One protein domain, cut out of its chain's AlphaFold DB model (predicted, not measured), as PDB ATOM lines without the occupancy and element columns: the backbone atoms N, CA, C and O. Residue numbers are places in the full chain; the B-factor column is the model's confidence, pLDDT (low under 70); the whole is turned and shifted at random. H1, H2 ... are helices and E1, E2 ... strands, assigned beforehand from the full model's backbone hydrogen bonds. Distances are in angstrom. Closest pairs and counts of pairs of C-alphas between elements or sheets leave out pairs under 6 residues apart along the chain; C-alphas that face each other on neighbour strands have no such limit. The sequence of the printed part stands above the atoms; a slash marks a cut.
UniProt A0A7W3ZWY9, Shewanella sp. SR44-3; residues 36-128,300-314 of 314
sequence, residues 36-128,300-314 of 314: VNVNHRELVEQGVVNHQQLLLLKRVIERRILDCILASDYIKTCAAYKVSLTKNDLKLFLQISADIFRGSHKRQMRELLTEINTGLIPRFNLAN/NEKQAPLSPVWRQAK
ATOM      1  N   VAL A  36     121.503 126.583 149.479       69.44
ATOM      2  CA  VAL A  36     122.417 125.539 149.936       69.44
ATOM      3  C   VAL A  36     121.775 124.941 151.185       69.44
ATOM      4  O   VAL A  36     121.563 125.651 152.167       69.44
ATOM      5  N   ASN A  37     121.371 123.671 151.123       71.69
ATOM      6  CA  ASN A  37     120.708 123.019 152.248       71.69
ATOM      7  C   ASN A  37     121.767 122.484 153.216       71.69
ATOM      8  O   ASN A  37     122.466 121.527 152.891       71.69
ATOM      9  N   VAL A  38     121.895 123.111 154.385       80.25
ATOM     10  CA  VAL A  38     122.802 122.660 155.446       80.25
ATOM     11  C   VAL A  38     121.995 122.272 156.667       80.25
ATOM     12  O   VAL A  38     121.322 123.104 157.280       80.25
ATOM     13  N   ASN A  39     122.117 121.014 157.071       84.62
ATOM     14  CA  ASN A  39     121.535 120.540 158.311       84.62
ATOM     15  C   ASN A  39     122.479 120.840 159.485       84.62
ATOM     16  O   ASN A  39     123.318 120.031 159.871       84.62
ATOM     17  N   HIS A  40     122.351 122.037 160.066       87.94
ATOM     18  CA  HIS A  40     123.193 122.450 161.199       87.94
ATOM     19  C   HIS A  40     123.050 121.526 162.414       87.94
ATOM     20  O   HIS A  40     123.993 121.400 163.188       87.94
ATOM     21  N   ARG A  41     121.872 120.917 162.605       87.50
ATOM     22  CA  ARG A  41     121.611 120.006 163.723       87.50
ATOM     23  C   ARG A  41     122.418 118.723 163.566       87.50
ATOM     24  O   ARG A  41     123.090 118.318 164.504       87.50
ATOM     25  N   GLU A  42     122.407 118.157 162.368       89.50
ATOM     26  CA  GLU A  42     123.169 116.955 162.043       89.50
ATOM     27  C   GLU A  42     124.680 117.168 162.199       89.50
ATOM     28  O   GLU A  42     125.343 116.331 162.797       89.50
ATOM     29  N   LEU A  43     125.227 118.318 161.780       89.94
ATOM     30  CA  LEU A  43     126.654 118.624 161.987       89.94
ATOM     31  C   LEU A  43     127.051 118.699 163.473       89.94
ATOM     32  O   LEU A  43     128.195 118.399 163.823       89.94
ATOM     33  N   VAL A  44     126.118 119.102 164.343       92.06
ATOM     34  CA  VAL A  44     126.321 119.108 165.800       92.06
ATOM     35  C   VAL A  44     126.200 117.701 166.375       92.06
ATOM     36  O   VAL A  44     127.040 117.302 167.176       92.06
ATOM     37  N   GLU A  45     125.196 116.932 165.950       90.81
ATOM     38  CA  GLU A  45     124.997 115.537 166.369       90.81
ATOM     39  C   GLU A  45     126.165 114.634 165.937       90.81
ATOM     40  O   GLU A  45     126.585 113.762 166.694       90.81
ATOM     41  N   GLN A  46     126.753 114.893 164.767       88.50
ATOM     42  CA  GLN A  46     127.958 114.219 164.272       88.50
ATOM     43  C   GLN A  46     129.251 114.697 164.957       88.50
ATOM     44  O   GLN A  46     130.318 114.141 164.701       88.50
ATOM     45  N   GLY A  47     129.189 115.724 165.812       89.12
ATOM     46  CA  GLY A  47     130.343 116.240 166.551       89.12
ATOM     47  C   GLY A  47     131.361 117.012 165.703       89.12
ATOM     48  O   GLY A  47     132.455 117.304 166.186       89.12
ATOM     49  N   VAL A  48     131.022 117.374 164.460       92.31
ATOM     50  CA  VAL A  48     131.900 118.171 163.584       92.31
ATOM     51  C   VAL A  48     132.049 119.582 164.139       92.31
ATOM     52  O   VAL A  48     133.152 120.116 164.220       92.31
ATOM     53  N   VAL A  49     130.941 120.183 164.569       93.38
ATOM     54  CA  VAL A  49     130.913 121.504 165.201       93.38
ATOM     55  C   VAL A  49     130.152 121.421 166.513       93.38
ATOM     56  O   VAL A  49     129.069 120.849 166.574       93.38
ATOM     57  N   ASN A  50     130.680 122.004 167.584       93.38
ATOM     58  CA  ASN A  50     129.932 122.063 168.837       93.38
ATOM     59  C   ASN A  50     128.944 123.247 168.851       93.38
ATOM     60  O   ASN A  50     129.039 124.191 168.060       93.38
ATOM     61  N   HIS A  51     127.988 123.222 169.783       92.75
ATOM     62  CA  HIS A  51     126.932 124.235 169.844       92.75
ATOM     63  C   HIS A  51     127.477 125.665 170.032       92.75
ATOM     64  O   HIS A  51     126.998 126.603 169.397       92.75
ATOM     65  N   GLN A  52     128.512 125.835 170.860       94.12
ATOM     66  CA  GLN A  52     129.118 127.143 171.129       94.12
ATOM     67  C   GLN A  52     129.843 127.701 169.896       94.12
ATOM     68  O   GLN A  52     129.685 128.877 169.569       94.12
ATOM     69  N   GLN A  53     130.592 126.856 169.185       93.56
ATOM     70  CA  GLN A  53     131.261 127.201 167.932       93.56
ATOM     71  C   GLN A  53     130.240 127.633 166.879       93.56
ATOM     72  O   GLN A  53     130.399 128.685 166.264       93.56
ATOM     73  N   LEU A  54     129.155 126.872 166.714       93.62
ATOM     74  CA  LEU A  54     128.110 127.197 165.748       93.62
ATOM     75  C   LEU A  54     127.417 128.530 166.073       93.62
ATOM     76  O   LEU A  54     127.176 129.329 165.169       93.62
ATOM     77  N   LEU A  55     127.114 128.794 167.349       93.12
ATOM     78  CA  LEU A  55     126.531 130.070 167.779       93.12
ATOM     79  C   LEU A  55     127.464 131.254 167.505       93.12
ATOM     80  O   LEU A  55     127.008 132.292 167.023       93.12
ATOM     81  N   LEU A  56     128.763 131.096 167.776       93.81
ATOM     82  CA  LEU A  56     129.763 132.118 167.475       93.81
ATOM     83  C   LEU A  56     129.806 132.413 165.972       93.81
ATOM     84  O   LEU A  56     129.698 133.571 165.573       93.81
ATOM     85  N   LEU A  57     129.909 131.373 165.141       93.75
ATOM     86  CA  LEU A  57     129.956 131.519 163.686       93.75
ATOM     87  C   LEU A  57     128.690 132.201 163.149       93.75
ATOM     88  O   LEU A  57     128.801 133.138 162.365       93.75
ATOM     89  N   LYS A  58     127.501 131.814 163.635       92.94
ATOM     90  CA  LYS A  58     126.215 132.438 163.263       92.94
ATOM     91  C   LYS A  58     126.123 133.920 163.617       92.94
ATOM     92  O   LYS A  58     125.372 134.646 162.973       92.94
ATOM     93  N   ARG A  59     126.832 134.360 164.659       93.62
ATOM     94  CA  ARG A  59     126.832 135.758 165.104       93.62
ATOM     95  C   ARG A  59     127.814 136.628 164.321       93.62
ATOM     96  O   ARG A  59     127.576 137.824 164.204       93.62
ATOM     97  N   VAL A  60     128.920 136.050 163.854       93.12
ATOM     98  CA  VAL A  60     130.047 136.808 163.286       93.12
ATOM     99  C   VAL A  60     130.089 136.743 161.760       93.12
ATOM    100  O   VAL A  60     130.453 137.728 161.124       93.12
ATOM    101  N   ILE A  61     129.722 135.607 161.167       92.56
ATOM    102  CA  ILE A  61     129.781 135.382 159.720       92.56
ATOM    103  C   ILE A  61     128.397 135.617 159.118       92.56
ATOM    104  O   ILE A  61     127.384 135.166 159.659       92.56
ATOM    105  N   GLU A  62     128.346 136.299 157.973       90.44
ATOM    106  CA  GLU A  62     127.104 136.456 157.219       90.44
ATOM    107  C   GLU A  62     126.507 135.079 156.906       90.44
ATOM    108  O   GLU A  62     127.190 134.200 156.378       90.44
ATOM    109  N   ARG A  63     125.208 134.899 157.185       89.06
ATOM    110  CA  ARG A  63     124.505 133.616 157.033       89.06
ATOM    111  C   ARG A  63     124.798 132.924 155.703       89.06
ATOM    112  O   ARG A  63     124.991 131.716 155.681       89.06
ATOM    113  N   ARG A  64     124.847 133.688 154.609       88.69
ATOM    114  CA  ARG A  64     125.073 133.131 153.277       88.69
ATOM    115  C   ARG A  64     126.433 132.454 153.144       88.69
ATOM    116  O   ARG A  64     126.520 131.331 152.664       88.69
ATOM    117  N   ILE A  65     127.473 133.138 153.607       90.56
ATOM    118  CA  ILE A  65     128.846 132.639 153.598       90.56
ATOM    119  C   ILE A  65     128.968 131.456 154.553       90.56
ATOM    120  O   ILE A  65     129.547 130.439 154.189       90.56
ATOM    121  N   LEU A  66     128.372 131.561 155.743       92.69
ATOM    122  CA  LEU A  66     128.393 130.481 156.721       92.69
ATOM    123  C   LEU A  66     127.754 129.202 156.172       92.69
ATOM    124  O   LEU A  66     128.349 128.136 156.291       92.69
ATOM    125  N   ASP A  67     126.577 129.301 155.553       91.62
ATOM    126  CA  ASP A  67     125.900 128.144 154.968       91.62
ATOM    127  C   ASP A  67     126.747 127.529 153.832       91.62
ATOM    128  O   ASP A  67     126.870 126.311 153.755       91.62
ATOM    129  N   CYS A  68     127.432 128.327 153.006       91.69
ATOM    130  CA  CYS A  68     128.355 127.782 152.003       91.69
ATOM    131  C   CYS A  68     129.606 127.129 152.620       91.69
ATOM    132  O   CYS A  68     130.009 126.060 152.168       91.69
ATOM    133  N   ILE A  69     130.199 127.706 153.673       92.88
ATOM    134  CA  ILE A  69     131.330 127.090 154.389       92.88
ATOM    135  C   ILE A  69     130.897 125.755 155.001       92.88
ATOM    136  O   ILE A  69     131.585 124.751 154.830       92.88
ATOM    137  N   LEU A  70     129.741 125.713 155.669       93.19
ATOM    138  CA  LEU A  70     129.221 124.497 156.300       93.19
ATOM    139  C   LEU A  70     128.751 123.435 155.291       93.19
ATOM    140  O   LEU A  70     128.642 122.268 155.652       93.19
ATOM    141  N   ALA A  71     128.515 123.816 154.036       90.94
ATOM    142  CA  ALA A  71     128.240 122.896 152.933       90.94
ATOM    143  C   ALA A  71     129.481 122.497 152.121       90.94
ATOM    144  O   ALA A  71     129.356 121.729 151.162       90.94
ATOM    145  N   SER A  72     130.651 123.047 152.455       90.88
ATOM    146  CA  SER A  72     131.881 122.823 151.702       90.88
ATOM    147  C   SER A  72     132.355 121.376 151.777       90.88
ATOM    148  O   SER A  72     132.033 120.627 152.706       90.88
ATOM    149  N   ASP A  73     133.182 120.987 150.812       88.62
ATOM    150  CA  ASP A  73     133.747 119.641 150.753       88.62
ATOM    151  C   ASP A  73     134.687 119.374 151.938       88.62
ATOM    152  O   ASP A  73     134.744 118.250 152.436       88.62
ATOM    153  N   TYR A  74     135.320 120.415 152.488       91.25
ATOM    154  CA  TYR A  74     136.072 120.325 153.740       91.25
ATOM    155  C   TYR A  74     135.198 119.888 154.922       91.25
ATOM    156  O   TYR A  74     135.562 118.960 155.644       91.25
ATOM    157  N   ILE A  75     134.023 120.497 155.106       92.75
ATOM    158  CA  ILE A  75     133.119 120.135 156.209       92.75
ATOM    159  C   ILE A  75     132.520 118.746 156.005       92.75
ATOM    160  O   ILE A  75     132.474 117.963 156.953       92.75
ATOM    161  N   LYS A  76     132.141 118.397 154.769       89.50
ATOM    162  CA  LYS A  76     131.717 117.026 154.438       89.50
ATOM    163  C   LYS A  76     132.807 116.008 154.761       89.50
ATOM    164  O   LYS A  76     132.513 114.936 155.278       89.50
ATOM    165  N   THR A  77     134.066 116.354 154.502       89.06
ATOM    166  CA  THR A  77     135.213 115.511 154.850       89.06
ATOM    167  C   THR A  77     135.349 115.385 156.365       89.06
ATOM    168  O   THR A  77     135.451 114.276 156.878       89.06
ATOM    169  N   CYS A  78     135.260 116.484 157.115       90.38
ATOM    170  CA  CYS A  78     135.282 116.429 158.579       90.38
ATOM    171  C   CYS A  78     134.179 115.513 159.134       90.38
ATOM    172  O   CYS A  78     134.456 114.680 159.995       90.38
ATOM    173  N   ALA A  79     132.962 115.592 158.586       88.75
ATOM    174  CA  ALA A  79     131.862 114.689 158.922       88.75
ATOM    175  C   ALA A  79     132.192 113.222 158.605       88.75
ATOM    176  O   ALA A  79     132.085 112.360 159.478       88.75
ATOM    177  N   ALA A  80     132.664 112.941 157.387       85.50
ATOM    178  CA  ALA A  80     132.992 111.588 156.937       85.50
ATOM    179  C   ALA A  80     134.084 110.921 157.791       85.50
ATOM    180  O   ALA A  80     134.005 109.726 158.080       85.50
ATOM    181  N   TYR A  81     135.078 111.693 158.236       86.81
ATOM    182  CA  TYR A  81     136.199 111.196 159.039       86.81
ATOM    183  C   TYR A  81     136.000 111.376 160.555       86.81
ATOM    184  O   TYR A  81     136.866 110.961 161.325       86.81
ATOM    185  N   LYS A  82     134.847 111.905 160.994       87.62
ATOM    186  CA  LYS A  82     134.516 112.254 162.391       87.62
ATOM    187  C   LYS A  82     135.575 113.146 163.052       87.62
ATOM    188  O   LYS A  82     136.007 112.886 164.173       87.62
ATOM    189  N   VAL A  83     136.006 114.182 162.340       90.31
ATOM    190  CA  VAL A  83     136.949 115.182 162.848       90.31
ATOM    191  C   VAL A  83     136.178 116.418 163.296       90.31
ATOM    192  O   VAL A  83     135.412 116.999 162.528       90.31
ATOM    193  N   SER A  84     136.392 116.831 164.544       92.12
ATOM    194  CA  SER A  84     135.837 118.074 165.073       92.12
ATOM    195  C   SER A  84     136.655 119.284 164.634       92.12
ATOM    196  O   SER A  84     137.885 119.240 164.585       92.12
ATOM    197  N   LEU A  85     135.969 120.400 164.403       92.94
ATOM    198  CA  LEU A  85     136.600 121.671 164.079       92.94
ATOM    199  C   LEU A  85     137.461 122.183 165.234       92.94
ATOM    200  O   LEU A  85     137.023 122.320 166.383       92.94
ATOM    201  N   THR A  86     138.683 122.550 164.890       91.50
ATOM    202  CA  THR A  86     139.674 123.143 165.774       91.50
ATOM    203  C   THR A  86     139.545 124.665 165.816       91.50
ATOM    204  O   THR A  86     138.883 125.309 165.001       91.50
ATOM    205  N   LYS A  87     140.255 125.294 166.759       89.88
ATOM    206  CA  LYS A  87     140.362 126.760 166.832       89.88
ATOM    207  C   LYS A  87     140.940 127.374 165.549       89.88
ATOM    208  O   LYS A  87     140.601 128.510 165.224       89.88
ATOM    209  N   ASN A  88     141.824 126.659 164.853       90.00
ATOM    210  CA  ASN A  88     142.438 127.156 163.625       90.00
ATOM    211  C   ASN A  88     141.436 127.168 162.468       90.00
ATOM    212  O   ASN A  88     141.404 128.148 161.728       90.00
ATOM    213  N   ASP A  89     140.552 126.175 162.397       92.88
ATOM    214  CA  ASP A  89     139.503 126.117 161.373       92.88
ATOM    215  C   ASP A  89     138.532 127.290 161.525       92.88
ATOM    216  O   ASP A  89     138.232 127.994 160.565       92.88
ATOM    217  N   LEU A  90     138.132 127.598 162.765       93.50
ATOM    218  CA  LEU A  90     137.277 128.756 163.050       93.50
ATOM    219  C   LEU A  90     137.940 130.078 162.652       93.50
ATOM    220  O   LEU A  90     137.283 130.947 162.081       93.50
ATOM    221  N   LYS A  91     139.239 130.245 162.938       92.50
ATOM    222  CA  LYS A  91     139.997 131.430 162.501       92.50
ATOM    223  C   LYS A  91     140.022 131.535 160.978       92.50
ATOM    224  O   LYS A  91     139.836 132.630 160.453       92.50
ATOM    225  N   LEU A  92     140.220 130.413 160.288       93.44
ATOM    226  CA  LEU A  92     140.223 130.385 158.833       93.44
ATOM    227  C   LEU A  92     138.852 130.767 158.273       93.44
ATOM    228  O   LEU A  92     138.780 131.571 157.356       93.44
ATOM    229  N   PHE A  93     137.754 130.287 158.858       94.56
ATOM    230  CA  PHE A  93     136.403 130.649 158.410       94.56
ATOM    231  C   PHE A  93     136.117 132.146 158.554       94.56
ATOM    232  O   PHE A  93     135.487 132.740 157.680       94.56
ATOM    233  N   LEU A  94     136.627 132.782 159.614       92.88
ATOM    234  CA  LEU A  94     136.561 134.237 159.764       92.88
ATOM    235  C   LEU A  94     137.374 134.959 158.680       92.88
ATOM    236  O   LEU A  94     136.909 135.963 158.140       92.88
ATOM    237  N   GLN A  95     138.554 134.441 158.331       92.00
ATOM    238  CA  GLN A  95     139.369 134.982 157.241       92.00
ATOM    239  C   GLN A  95     138.668 134.841 155.883       92.00
ATOM    240  O   GLN A  95     138.551 135.827 155.164       92.00
ATOM    241  N   ILE A  96     138.134 133.657 155.569       91.62
ATOM    242  CA  ILE A  96     137.355 133.394 154.350       91.62
ATOM    243  C   ILE A  96     136.179 134.364 154.259       91.62
ATOM    244  O   ILE A  96     135.956 134.985 153.222       91.62
ATOM    245  N   SER A  97     135.452 134.548 155.365       90.94
ATOM    246  CA  SER A  97     134.348 135.502 155.418       90.94
ATOM    247  C   SER A  97     134.800 136.928 155.118       90.94
ATOM    248  O   SER A  97     134.096 137.634 154.403       90.94
ATOM    249  N   ALA A  98     135.943 137.363 155.651       89.19
ATOM    250  CA  ALA A  98     136.472 138.698 155.390       89.19
ATOM    251  C   ALA A  98     136.917 138.866 153.927       89.19
ATOM    252  O   ALA A  98     136.648 139.904 153.322       89.19
ATOM    253  N   ASP A  99     137.557 137.847 153.355       88.69
ATOM    254  CA  ASP A  99     138.031 137.847 151.970       88.69
ATOM    255  C   ASP A  99     136.861 137.921 150.981       88.69
ATOM    256  O   ASP A  99     136.833 138.787 150.104       88.69
ATOM    257  N   ILE A 100     135.842 137.082 151.176       87.31
ATOM    258  CA  ILE A 100     134.638 137.057 150.334       87.31
ATOM    259  C   ILE A 100     133.869 138.375 150.450       87.31
ATOM    260  O   ILE A 100     133.419 138.927 149.444       87.31
ATOM    261  N   PHE A 101     133.756 138.930 151.662       83.62
ATOM    262  CA  PHE A 101     133.081 140.209 151.878       83.62
ATOM    263  C   PHE A 101     133.760 141.355 151.105       83.62
ATOM    264  O   PHE A 101     133.073 142.220 150.563       83.62
ATOM    265  N   ARG A 102     135.096 141.338 150.984       82.19
ATOM    266  CA  ARG A 102     135.868 142.327 150.207       82.19
ATOM    267  C   ARG A 102     135.736 142.150 148.687       82.19
ATOM    268  O   ARG A 102     135.875 143.130 147.963       82.19
ATOM    269  N   GLY A 103     135.473 140.931 148.207       71.19
ATOM    270  CA  GLY A 103     135.546 140.550 146.789       71.19
ATOM    271  C   GLY A 103     134.311 140.813 145.913       71.19
ATOM    272  O   GLY A 103     134.414 140.605 144.707       71.19
ATOM    273  N   SER A 104     133.182 141.273 146.485       59.44
ATOM    274  CA  SER A 104     131.879 141.639 145.861       59.44
ATOM    275  C   SER A 104     130.696 140.855 146.453       59.44
ATOM    276  O   SER A 104     130.670 139.629 146.454       59.44
ATOM    277  N   HIS A 105     129.655 141.568 146.903       62.28
ATOM    278  CA  HIS A 105     128.478 141.014 147.600       62.28
ATOM    279  C   HIS A 105     127.424 140.321 146.717       62.28
ATOM    280  O   HIS A 105     126.437 139.797 147.236       62.28
ATOM    281  N   LYS A 106     127.563 140.332 145.385       61.69
ATOM    282  CA  LYS A 106     126.488 139.897 144.466       61.69
ATOM    283  C   LYS A 106     126.735 138.541 143.793       61.69
ATOM    284  O   LYS A 106     126.355 138.366 142.642       61.69
ATOM    285  N   ARG A 107     127.332 137.574 144.494       72.81
ATOM    286  CA  ARG A 107     127.466 136.193 143.988       72.81
ATOM    287  C   ARG A 107     126.235 135.356 144.315       72.81
ATOM    288  O   ARG A 107     125.617 135.538 145.372       72.81
ATOM    289  N   GLN A 108     125.860 134.438 143.430       83.00
ATOM    290  CA  GLN A 108     124.844 133.429 143.740       83.00
ATOM    291  C   GLN A 108     125.406 132.386 144.715       83.00
ATOM    292  O   GLN A 108     126.612 132.194 144.826       83.00
ATOM    293  N   MET A 109     124.527 131.680 145.428       83.38
ATOM    294  CA  MET A 109     124.939 130.711 146.454       83.38
ATOM    295  C   MET A 109     125.784 129.553 145.917       83.38
ATOM    296  O   MET A 109     126.692 129.082 146.594       83.38
ATOM    297  N   ARG A 110     125.501 129.112 144.686       83.38
ATOM    298  CA  ARG A 110     126.277 128.068 144.010       83.38
ATOM    299  C   ARG A 110     127.674 128.551 143.638       83.38
ATOM    300  O   ARG A 110     128.630 127.846 143.906       83.38
ATOM    301  N   GLU A 111     127.791 129.753 143.076       86.44
ATOM    302  CA  GLU A 111     129.085 130.359 142.729       86.44
ATOM    303  C   GLU A 111     129.956 130.527 143.974       86.44
ATOM    304  O   GLU A 111     131.129 130.172 143.962       86.44
ATOM    305  N   LEU A 112     129.342 130.992 145.065       88.31
ATOM    306  CA  LEU A 112     129.991 131.144 146.359       88.31
ATOM    307  C   LEU A 112     130.467 129.801 146.933       88.31
ATOM    308  O   LEU A 112     131.583 129.706 147.435       88.31
ATOM    309  N   LEU A 113     129.641 128.755 146.850       89.25
ATOM    310  CA  LEU A 113     130.035 127.412 147.280       89.25
ATOM    311  C   LEU A 113     131.172 126.854 146.416       89.25
ATOM    312  O   LEU A 113     132.108 126.275 146.958       89.25
ATOM    313  N   THR A 114     131.118 127.047 145.096       88.06
ATOM    314  CA  THR A 114     132.187 126.622 144.185       88.06
ATOM    315  C   THR A 114     133.498 127.323 144.516       88.06
ATOM    316  O   THR A 114     134.518 126.658 144.627       88.06
ATOM    317  N   GLU A 115     133.479 128.639 144.727       88.38
ATOM    318  CA  GLU A 115     134.658 129.408 145.139       88.38
ATOM    319  C   GLU A 115     135.217 128.941 146.487       88.38
ATOM    320  O   GLU A 115     136.427 128.803 146.651       88.38
ATOM    321  N   ILE A 116     134.341 128.656 147.454       89.75
ATOM    322  CA  ILE A 116     134.775 128.099 148.733       89.75
ATOM    323  C   ILE A 116     135.400 126.722 148.523       89.75
ATOM    324  O   ILE A 116     136.461 126.479 149.074       89.75
ATOM    325  N   ASN A 117     134.818 125.836 147.718       89.19
ATOM    326  CA  ASN A 117     135.381 124.504 147.482       89.19
ATOM    327  C   ASN A 117     136.703 124.537 146.702       89.19
ATOM    328  O   ASN A 117     137.572 123.706 146.951       89.19
ATOM    329  N   THR A 118     136.890 125.489 145.784       86.56
ATOM    330  CA  THR A 118     138.166 125.642 145.069       86.56
ATOM    331  C   THR A 118     139.249 126.269 145.945       86.56
ATOM    332  O   THR A 118     140.425 125.933 145.796       86.56
ATOM    333  N   GLY A 119     138.872 127.170 146.855       86.94
ATOM    334  CA  GLY A 119     139.805 127.845 147.751       86.94
ATOM    335  C   GLY A 119     140.105 127.078 149.039       86.94
ATOM    336  O   GLY A 119     141.241 127.123 149.506       86.94
ATOM    337  N   LEU A 120     139.123 126.386 149.624       90.00
ATOM    338  CA  LEU A 120     139.191 125.705 150.920       90.00
ATOM    339  C   LEU A 120     139.548 124.231 150.740       90.00
ATOM    340  O   LEU A 120     138.695 123.344 150.750       90.00
ATOM    341  N   ILE A 121     140.841 123.981 150.592       88.38
ATOM    342  CA  ILE A 121     141.370 122.666 150.260       88.38
ATOM    343  C   ILE A 121     141.634 121.857 151.539       88.38
ATOM    344  O   ILE A 121     142.437 122.300 152.367       88.38
ATOM    345  N   PRO A 122     141.034 120.666 151.715       88.38
ATOM    346  CA  PRO A 122     141.314 119.816 152.866       88.38
ATOM    347  C   PRO A 122     142.705 119.184 152.762       88.38
ATOM    348  O   PRO A 122     143.116 118.705 151.701       88.38
ATOM    349  N   ARG A 123     143.420 119.148 153.884       89.50
ATOM    350  CA  ARG A 123     144.750 118.565 154.023       89.50
ATOM    351  C   ARG A 123     144.784 117.541 155.154       89.50
ATOM    352  O   ARG A 123     144.596 117.887 156.319       89.50
ATOM    353  N   PHE A 124     145.056 116.290 154.812       89.00
ATOM    354  CA  PHE A 124     145.208 115.209 155.780       89.00
ATOM    355  C   PHE A 124     146.646 115.116 156.278       89.00
ATOM    356  O   PHE A 124     147.576 115.072 155.468       89.00
ATOM    357  N   ASN A 125     146.815 115.015 157.596       89.69
ATOM    358  CA  ASN A 125     148.090 114.641 158.188       89.69
ATOM    359  C   ASN A 125     148.136 113.122 158.390       89.69
ATOM    360  O   ASN A 125     147.561 112.591 159.340       89.69
ATOM    361  N   LEU A 126     148.848 112.428 157.505       88.69
ATOM    362  CA  LEU A 126     148.978 110.971 157.523       88.69
ATOM    363  C   LEU A 126     149.949 110.453 158.592       88.69
ATOM    364  O   LEU A 126     150.041 109.245 158.779       88.69
ATOM    365  N   ALA A 127     150.647 111.339 159.314       86.38
ATOM    366  CA  ALA A 127     151.371 110.947 160.524       86.38
ATOM    367  C   ALA A 127     150.411 110.581 161.671       86.38
ATOM    368  O   ALA A 127     150.786 109.864 162.598       86.38
ATOM    369  N   ASN A 128     149.163 111.062 161.624       89.31
ATOM    370  CA  ASN A 128     148.134 110.638 162.561       89.31
ATOM    371  C   ASN A 128     147.593 109.261 162.140       89.31
ATOM    372  O   ASN A 128     146.911 109.129 161.121       89.31
ATOM    373  N   ASN A 300     155.021 115.080 161.802       70.12
ATOM    374  CA  ASN A 300     155.133 114.466 163.125       70.12
ATOM    375  C   ASN A 300     154.966 115.477 164.273       70.12
ATOM    376  O   ASN A 300     154.920 115.091 165.441       70.12
ATOM    377  N   GLU A 301     154.885 116.776 163.971       72.31
ATOM    378  CA  GLU A 301     154.491 117.778 164.957       72.31
ATOM    379  C   GLU A 301     153.028 117.571 165.377       72.31
ATOM    380  O   GLU A 301     152.228 117.020 164.622       72.31
ATOM    381  N   LYS A 302     152.649 118.036 166.579       63.56
ATOM    382  CA  LYS A 302     151.266 117.976 167.103       63.56
ATOM    383  C   LYS A 302     150.319 118.881 166.299       63.56
ATOM    384  O   LYS A 302     149.836 119.898 166.800       63.56
ATOM    385  N   GLN A 303     150.078 118.534 165.046       68.62
ATOM    386  CA  GLN A 303     149.142 119.193 164.153       68.62
ATOM    387  C   GLN A 303     147.812 118.451 164.130       68.62
ATOM    388  O   GLN A 303     147.706 117.286 164.516       68.62
ATOM    389  N   ALA A 304     146.776 119.170 163.706       79.75
ATOM    390  CA  ALA A 304     145.447 118.607 163.595       79.75
ATOM    391  C   ALA A 304     145.440 117.437 162.588       79.75
ATOM    392  O   ALA A 304     146.126 117.508 161.568       79.75
ATOM    393  N   PRO A 305     144.646 116.385 162.846       81.12
ATOM    394  CA  PRO A 305     144.505 115.231 161.953       81.12
ATOM    395  C   PRO A 305     144.089 115.609 160.518       81.12
ATOM    396  O   PRO A 305     144.525 115.007 159.537       81.12
ATOM    397  N   LEU A 306     143.247 116.635 160.408       86.25
ATOM    398  CA  LEU A 306     142.762 117.210 159.164       86.25
ATOM    399  C   LEU A 306     142.764 118.728 159.333       86.25
ATOM    400  O   LEU A 306     142.178 119.244 160.285       86.25
ATOM    401  N   SER A 307     143.420 119.439 158.424       87.81
ATOM    402  CA  SER A 307     143.471 120.899 158.420       87.81
ATOM    403  C   SER A 307     143.142 121.444 157.029       87.81
ATOM    404  O   SER A 307     143.446 120.803 156.030       87.81
ATOM    405  N   PRO A 308     142.481 122.595 156.908       89.44
ATOM    406  CA  PRO A 308     142.216 123.214 155.624       89.44
ATOM    407  C   PRO A 308     143.312 124.208 155.229       89.44
ATOM    408  O   PRO A 308     143.959 124.837 156.066       89.44
ATOM    409  N   VAL A 309     143.452 124.427 153.926       88.19
ATOM    410  CA  VAL A 309     144.256 125.503 153.339       88.19
ATOM    411  C   VAL A 309     143.321 126.415 152.574       88.19
ATOM    412  O   VAL A 309     142.589 125.937 151.717       88.19
ATOM    413  N   TRP A 310     143.376 127.719 152.840       89.31
ATOM    414  CA  TRP A 310     142.664 128.709 152.039       89.31
ATOM    415  C   TRP A 310     143.589 129.299 150.976       89.31
ATOM    416  O   TRP A 310     144.600 129.927 151.301       89.31
ATOM    417  N   ARG A 311     143.251 129.103 149.702       84.88
ATOM    418  CA  ARG A 311     143.858 129.807 148.571       84.88
ATOM    419  C   ARG A 311     142.848 130.810 148.044       84.88
ATOM    420  O   ARG A 311     141.775 130.426 147.599       84.88
ATOM    421  N   GLN A 312     143.205 132.089 148.072       69.81
ATOM    422  CA  GLN A 312     142.392 133.108 147.419       69.81
ATOM    423  C   GLN A 312     142.351 132.819 145.914       69.81
ATOM    424  O   GLN A 312     143.401 132.659 145.282       69.81
ATOM    425  N   ALA A 313     141.146 132.743 145.348       56.09
ATOM    426  CA  ALA A 313     140.982 132.848 143.907       56.09
ATOM    427  C   ALA A 313     141.476 134.246 143.498       56.09
ATOM    428  O   ALA A 313     141.007 135.244 144.046       56.09
ATOM    429  N   LYS A 314     142.491 134.297 142.629       45.84
ATOM    430  CA  LYS A 314     142.992 135.552 142.054       45.84
ATOM    431  C   LYS A 314     141.934 136.212 141.180       45.84
ATOM    432  O   LYS A 314     141.222 135.459 140.479       45.84
TER     433      LYS A 314
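This is residues 36 to 128 and 300 to 314 of the 314 residues of a protein of Shewanella sp. SR44-3 (UniProt A0A7W3ZWY9). A cluster of helices, H3, H4, H5 and H6, has a two-stranded ribbon of E1 and E2 along one side and the helices H1 and H2 on the side away from the ribbon. H4 and H5 pack on the ribbon, while H6 leads straight into its strand E1. The 108 printed residues hold six named helices and then two named strands, in the order H1 H2 H3 H4 H5 H6 E1 E2; the sheet, E1 - E2, is antiparallel and the class is mostly helix. The whole is compact, with a radius of gyration of the C-alphas of 13.4 A and spans of 41 by 32 by 20 A.

H1, residues 40 to 45, is close to but not clearly touching H2, residues 51 to 60, with the C-alphas of Val 44 and His 51 closest at 6.6 A; they run opposite ways at a shallow tilt of 24 degrees. H3, residues 63 to 70, touches H5, residues 87 to 103, at a steep tilt of 48 degrees, closest at the C-alphas of Ile 65 and Ser 97, 6.5 A. H2 and H5 only just touch, with 3 pairs of C-alphas within 8 A, the closest those of Val 60 and Leu 94, 7.8 A. H3 also touches H6, residues 109 to 119, at a steep tilt of 45 degrees, the closest C-alphas being those of Cys 68 and Leu 113, 5.0 A. The closest C-alphas of H4, residues 73 to 81, and E1, residues 120 to 125, are those of Tyr 74 and Pro 122, 5.3 A. E1 and E2, residues 306 to 310, are antiparallel neighbours at 147 degrees, with N 123 and O 307 at 2.7 A and N 309 and O 121 at 2.8 A, within hydrogen-bond range. The closest C-alphas of H5 and E2 are those of Asp 89 and Pro 308, 7.0 A. H1 and H2 are apart from both strands. In H1, H2, H3, H4, H5 and H6 every O i to N i+4 pair is within hydrogen-bond range.

H1 begins at C-alpha 40, (123.193, 122.450, 161.199). H2 is 14.5 A long, H4 12.1 A and H6 15.2 A. H5, the longest helix, measures 24.8 A from C-alpha 87, (140.362, 126.760, 166.832), to C-alpha 103. E1 is 16.0 A long, and E2, 13.5 A, ends at C-alpha 310, (142.664, 128.709, 152.039).

The C-alphas farthest apart, those of Lys 106 and Asn 300, are 42.6 A apart. Residues 129 to 299 are not printed, and C-alphas 128 and 300 across this cut are 8.0 A apart. The links from H1 through to E1 are tight; E1 to E2 is the link across the cut. The mean pLDDT of the printed part is 86.4, with residues 36, 104 to 106, 302 to 303 and 312 to 314 under 70.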